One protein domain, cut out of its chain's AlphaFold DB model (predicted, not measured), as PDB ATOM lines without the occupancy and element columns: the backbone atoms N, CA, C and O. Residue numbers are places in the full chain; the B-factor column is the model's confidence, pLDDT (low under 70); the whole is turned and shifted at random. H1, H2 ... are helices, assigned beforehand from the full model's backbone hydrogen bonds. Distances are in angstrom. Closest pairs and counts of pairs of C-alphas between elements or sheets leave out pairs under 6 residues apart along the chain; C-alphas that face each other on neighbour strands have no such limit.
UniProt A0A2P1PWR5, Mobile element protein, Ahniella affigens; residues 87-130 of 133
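AT A GLANCE: This is residues 87 to 130 of the 133 residues of the protein "Mobile element protein" of Ahniella affigens (UniProt A0A2P1PWR5). H2 and H3 make an L, meeting near the turn at residues 116 to 118, and H1 packs into the inside of that L, with one arm of it on each side. H1 crosses both arms at a slant, and residues 99 to 104 loop from its end to the far end of H2. The printed part has 44 residues with three named helices, H1, H2 and H3 in that order, and no named strand; the class is all helix. It is compact, with a radius of gyration of the C-alphas of 9.5 A and spans of 26 by 19 by 13 A.

IN THESE COORDINATES: Find C-alpha 88 at (33.015, 29.580, -12.020); from there H1, residues 88 to 98, runs 16.1 A to C-alpha 98. Look next at C-alpha 105 at (19.121, 21.971, -1.272), where H2, residues 105 to 115, begins its 15.3 A. H3, residues 119 to 128, is 14.1 A long and ends at C-alpha 128, at (28.906, 21.685, -22.321).

HOW THE PARTS SIT: Begin with H1, which touches H2: their closest C-alphas, those of Ala 92 and Ile 112, are 5.2 A apart. These two helices run opposite ways at a steep tilt of 47 degrees. H1 also touches H3, closest at the C-alphas of Val 91 and Arg 126, 5.9 A apart. Here the helices run the same way at a steep tilt of 49 degrees. H2 and H3 are close but not clearly touching, with the C-alphas of Ile 115 and Val 122 closest at 6.7 A; at 72 degrees they are only just about perpendicular. In H2 and H3 every O i to N i+4 pair is within hydrogen-bond range; in H1, 6 of 7 are.

THE WHOLE: The two C-alphas farthest apart, those of Glu 106 and Arg 130, are 26.7 A from each other. The link from H1 to H2 is short and the link from H2 to H3 is tight. The printed part has no cut, its mean pLDDT is 97.0, and no printed residue is under 70.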
ATOM      1  N   SER A  87      31.081  33.530 -14.138       98.44
ATOM      2  CA  SER A  87      31.948  33.093 -13.049       98.44
ATOM      3  C   SER A  87      31.901  31.573 -12.893       98.44
ATOM      4  O   SER A  87      30.945  30.909 -13.303       98.44
ATOM      5  N   ASP A  88      32.930  31.019 -12.265       98.50
ATOM      6  CA  ASP A  88      33.015  29.580 -12.020       98.50
ATOM      7  C   ASP A  88      31.869  29.083 -11.114       98.50
ATOM      8  O   ASP A  88      31.305  28.012 -11.347       98.50
ATOM      9  N   GLU A  89      31.440  29.921 -10.163       98.38
ATOM     10  CA  GLU A  89      30.253  29.694  -9.330       98.38
ATOM     11  C   GLU A  89      28.966  29.634 -10.169       98.38
ATOM     12  O   GLU A  89      28.136  28.747  -9.975       98.38
ATOM     13  N   GLU A  90      28.798  30.532 -11.145       98.31
ATOM     14  CA  GLU A  90      27.611  30.541 -12.007       98.31
ATOM     15  C   GLU A  90      27.576  29.319 -12.934       98.31
ATOM     16  O   GLU A  90      26.512  28.729 -13.135       98.31
ATOM     17  N   VAL A  91      28.731  28.878 -13.444       98.50
ATOM     18  CA  VAL A  91      28.837  27.620 -14.203       98.50
ATOM     19  C   VAL A  91      28.413  26.433 -13.333       98.50
ATOM     20  O   VAL A  91      27.613  25.603 -13.771       98.50
ATOM     21  N   ALA A  92      28.906  26.358 -12.094       98.38
ATOM     22  CA  ALA A  92      28.544  25.304 -11.151       98.38
ATOM     23  C   ALA A  92      27.044  25.328 -10.807       98.38
ATOM     24  O   ALA A  92      26.387  24.283 -10.838       98.38
ATOM     25  N   ARG A  93      26.479  26.514 -10.549       98.12
ATOM     26  CA  ARG A  93      25.048  26.703 -10.276       98.12
ATOM     27  C   ARG A  93      24.192  26.237 -11.451       98.12
ATOM     28  O   ARG A  93      23.291  25.426 -11.254       98.12
ATOM     29  N   ARG A  94      24.499  26.692 -12.671       98.00
ATOM     30  CA  ARG A  94      23.792  26.304 -13.904       98.00
ATOM     31  C   ARG A  94      23.878  24.810 -14.178       98.00
ATOM     32  O   ARG A  94      22.875  24.194 -14.526       98.00
ATOM     33  N   TRP A  95      25.046  24.205 -13.970       97.88
ATOM     34  CA  TRP A  95      25.203  22.758 -14.089       97.88
ATOM     35  C   TRP A  95      24.294  22.010 -13.106       97.88
ATOM     36  O   TRP A  95      23.617  21.054 -13.486       97.88
ATOM     37  N   CYS A  96      24.228  22.469 -11.856       97.38
ATOM     38  CA  CYS A  96      23.391  21.874 -10.818       97.38
ATOM     39  C   CYS A  96      21.884  22.110 -11.010       97.38
ATOM     40  O   CYS A  96      21.111  21.311 -10.492       97.38
ATOM     41  N   LEU A  97      21.447  23.113 -11.784       96.00
ATOM     42  CA  LEU A  97      20.032  23.237 -12.188       96.00
ATOM     43  C   LEU A  97      19.572  22.027 -13.017       96.00
ATOM     44  O   LEU A  97      18.430  21.591 -12.919       96.00
ATOM     45  N   VAL A  98      20.470  21.468 -13.830       95.19
ATOM     46  CA  VAL A  98      20.160  20.346 -14.729       95.19
ATOM     47  C   VAL A  98      20.556  19.008 -14.107       95.19
ATOM     48  O   VAL A  98      19.864  18.009 -14.295       95.19
ATOM     49  N   PHE A  99      21.660  18.993 -13.358       95.69
ATOM     50  CA  PHE A  99      22.261  17.807 -12.751       95.69
ATOM     51  C   PHE A  99      22.514  18.018 -11.247       95.69
ATOM     52  O   PHE A  99      23.675  18.037 -10.809       95.69
ATOM     53  N   PRO A 100      21.447  18.162 -10.438       94.25
ATOM     54  CA  PRO A 100      21.569  18.498  -9.017       94.25
ATOM     55  C   PRO A 100      22.221  17.375  -8.198       94.25
ATOM     56  O   PRO A 100      22.875  17.631  -7.189       94.25
ATOM     57  N   GLY A 101      22.077  16.118  -8.633       94.31
ATOM     58  CA  GLY A 101      22.604  14.931  -7.946       94.31
ATOM     59  C   GLY A 101      21.861  14.554  -6.655       94.31
ATOM     60  O   GLY A 101      22.040  13.445  -6.161       94.31
ATOM     61  N   SER A 102      21.026  15.444  -6.119       95.00
ATOM     62  CA  SER A 102      20.133  15.223  -4.984       95.00
ATOM     63  C   SER A 102      19.051  16.302  -4.974       95.00
ATOM     64  O   SER A 102      19.339  17.443  -5.321       95.00
ATOM     65  N   ASP A 103      17.848  15.972  -4.504       94.19
ATOM     66  CA  ASP A 103      16.776  16.956  -4.291       94.19
ATOM     67  C   ASP A 103      16.982  17.785  -3.008       94.19
ATOM     68  O   ASP A 103      16.241  18.728  -2.743       94.19
ATOM     69  N   ASN A 104      17.986  17.452  -2.184       96.88
ATOM     70  CA  ASN A 104      18.290  18.190  -0.962       96.88
ATOM     71  C   ASN A 104      19.043  19.499  -1.287       96.88
ATOM     72  O   ASN A 104      20.192  19.430  -1.740       96.88
ATOM     73  N   PRO A 105      18.485  20.687  -0.972       96.06
ATOM     74  CA  PRO A 105      19.121  21.971  -1.272       96.06
ATOM     75  C   PRO A 105      20.519  22.136  -0.662       96.06
ATOM     76  O   PRO A 105      21.404  22.712  -1.289       96.06
ATOM     77  N   GLU A 106      20.759  21.596   0.534       97.25
ATOM     78  CA  GLU A 106      22.073  21.666   1.184       97.25
ATOM     79  C   GLU A 106      23.104  20.762   0.497       97.25
ATOM     80  O   GLU A 106      24.284  21.107   0.410       97.25
ATOM     81  N   ALA A 107      22.671  19.621  -0.046       97.31
ATOM     82  CA  ALA A 107      23.540  18.770  -0.855       97.31
ATOM     83  C   ALA A 107      23.902  19.453  -2.183       97.31
ATOM     84  O   ALA A 107      25.062  19.403  -2.598       97.31
ATOM     85  N   VAL A 108      22.946  20.151  -2.806       97.56
ATOM     86  CA  VAL A 108      23.182  20.938  -4.025       97.56
ATOM     87  C   VAL A 108      24.159  22.084  -3.758       97.56
ATOM     88  O   VAL A 108      25.129  22.229  -4.498       97.56
ATOM     89  N   LYS A 109      23.985  22.843  -2.668       97.38
ATOM     90  CA  LYS A 109      24.932  23.902  -2.269       97.38
ATOM     91  C   LYS A 109      26.350  23.365  -2.081       97.38
ATOM     92  O   LYS A 109      27.293  23.924  -2.631       97.38
ATOM     93  N   LYS A 110      26.506  22.241  -1.367       97.69
ATOM     94  CA  LYS A 110      27.813  21.578  -1.200       97.69
ATOM     95  C   LYS A 110      28.409  21.151  -2.538       97.69
ATOM     96  O   LYS A 110      29.607  21.289  -2.753       97.69
ATOM     97  N   ARG A 111      27.583  20.643  -3.454       97.62
ATOM     98  CA  ARG A 111      28.022  20.251  -4.794       97.62
ATOM     99  C   ARG A 111      28.512  21.451  -5.604       97.62
ATOM    100  O   ARG A 111      29.563  21.337  -6.224       97.62
ATOM    101  N   ILE A 112      27.802  22.579  -5.569       98.12
ATOM    102  CA  ILE A 112      28.233  23.828  -6.217       98.12
ATOM    103  C   ILE A 112      29.587  24.269  -5.646       98.12
ATOM    104  O   ILE A 112      30.536  24.423  -6.412       98.12
ATOM    105  N   ALA A 113      29.708  24.327  -4.316       97.62
ATOM    106  CA  ALA A 113      30.943  24.706  -3.624       97.62
ATOM    107  C   ALA A 113      32.134  23.770  -3.910       97.62
ATOM    108  O   ALA A 113      33.281  24.190  -3.796       97.62
ATOM    109  N   ASN A 114      31.881  22.516  -4.298       97.50
ATOM    110  CA  ASN A 114      32.923  21.576  -4.719       97.50
ATOM    111  C   ASN A 114      33.311  21.736  -6.199       97.50
ATOM    112  O   ASN A 114      34.458  21.481  -6.551       97.50
ATOM    113  N   ILE A 115      32.368  22.117  -7.068       97.94
ATOM    114  CA  ILE A 115      32.611  22.284  -8.511       97.94
ATOM    115  C   ILE A 115      33.303  23.617  -8.792       97.94
ATOM    116  O   ILE A 115      34.274  23.637  -9.538       97.94
ATOM    117  N   ALA A 116      32.814  24.717  -8.216       98.00
ATOM    118  CA  ALA A 116      33.295  26.068  -8.501       98.00
ATOM    119  C   ALA A 116      34.825  26.250  -8.362       98.00
ATOM    120  O   ALA A 116      35.412  26.881  -9.237       98.00
ATOM    121  N   PRO A 117      35.515  25.680  -7.352       98.25
ATOM    122  CA  PRO A 117      36.969  25.798  -7.244       98.25
ATOM    123  C   PRO A 117      37.753  24.804  -8.123       98.25
ATOM    124  O   PRO A 117      38.981  24.804  -8.065       98.25
ATOM    125  N   ALA A 118      37.094  23.940  -8.906       98.19
ATOM    126  CA  ALA A 118      37.733  22.932  -9.754       98.19
ATOM    127  C   ALA A 118      37.821  23.416 -11.222       98.19
ATOM    128  O   ALA A 118      36.907  23.158 -12.013       98.19
ATOM    129  N   PRO A 119      38.916  24.086 -11.639       97.38
ATOM    130  CA  PRO A 119      38.974  24.823 -12.905       97.38
ATOM    131  C   PRO A 119      38.793  23.938 -14.144       97.38
ATOM    132  O   PRO A 119      38.116  24.335 -15.089       97.38
ATOM    133  N   GLU A 120      39.341  22.721 -14.142       97.88
ATOM    134  CA  GLU A 120      39.179  21.779 -15.258       97.88
ATOM    135  C   GLU A 120      37.719  21.337 -15.422       97.88
ATOM    136  O   GLU A 120      37.186  21.276 -16.533       97.88
ATOM    137  N   GLN A 121      37.042  21.079 -14.300       97.81
ATOM    138  CA  GLN A 121      35.641  20.673 -14.285       97.81
ATOM    139  C   GLN A 121      34.731  21.826 -14.714       97.81
ATOM    140  O   GLN A 121      33.821  21.627 -15.520       97.81
ATOM    141  N   VAL A 122      35.009  23.040 -14.237       98.38
ATOM    142  CA  VAL A 122      34.294  24.253 -14.640       98.38
ATOM    143  C   VAL A 122      34.489  24.540 -16.125       98.38
ATOM    144  O   VAL A 122      33.512  24.810 -16.818       98.38
ATOM    145  N   ALA A 123      35.712  24.434 -16.652       97.25
ATOM    146  CA  ALA A 123      35.976  24.632 -18.075       97.25
ATOM    147  C   ALA A 123      35.183  23.641 -18.942       97.25
ATOM    148  O   ALA A 123      34.539  24.044 -19.914       97.25
ATOM    149  N   LEU A 124      35.156  22.363 -18.545       97.06
ATOM    150  CA  LEU A 124      34.358  21.335 -19.213       97.06
ATOM    151  C   LEU A 124      32.856  21.649 -19.164       97.06
ATOM    152  O   LEU A 124      32.157  21.504 -20.168       97.06
ATOM    153  N   TYR A 125      32.336  22.063 -18.009       97.69
ATOM    154  CA  TYR A 125      30.911  22.361 -17.848       97.69
ATOM    155  C   TYR A 125      30.497  23.625 -18.588       97.69
ATOM    156  O   TYR A 125      29.446  23.627 -19.225       97.69
ATOM    157  N   ARG A 126      31.340  24.660 -18.587       97.12
ATOM    158  CA  ARG A 126      31.136  25.875 -19.378       97.12
ATOM    159  C   ARG A 126      31.015  25.542 -20.862       97.12
ATOM    160  O   ARG A 126      30.119  26.063 -21.517       97.12
ATOM    161  N   ASP A 127      31.866  24.654 -21.381       94.62
ATOM    162  CA  ASP A 127      31.768  24.233 -22.779       94.62
ATOM    163  C   ASP A 127      30.491  23.427 -23.060       94.62
ATOM    164  O   ASP A 127      29.773  23.721 -24.013       94.62
ATOM    165  N   ARG A 128      30.139  22.480 -22.184       95.19
ATOM    166  CA  ARG A 128      28.906  21.685 -22.321       95.19
ATOM    167  C   ARG A 128      27.639  22.536 -22.274       95.19
ATOM    168  O   ARG A 128      26.726  22.299 -23.057       95.19
ATOM    169  N   LEU A 129      27.588  23.547 -21.407       96.50
ATOM    170  CA  LEU A 129      26.426  24.428 -21.249       96.50
ATOM    171  C   LEU A 129      26.197  25.369 -22.444       96.50
ATOM    172  O   LEU A 129      25.161  26.024 -22.506       96.50
ATOM    173  N   ARG A 130      27.116  25.433 -23.411       92.56
ATOM    174  CA  ARG A 130      26.946  26.160 -24.685       92.56
ATOM    175  C   ARG A 130      27.018  25.239 -25.909       92.56
ATOM    176  O   ARG A 130      27.114  25.722 -27.034       92.56
TER     177      ARG A 130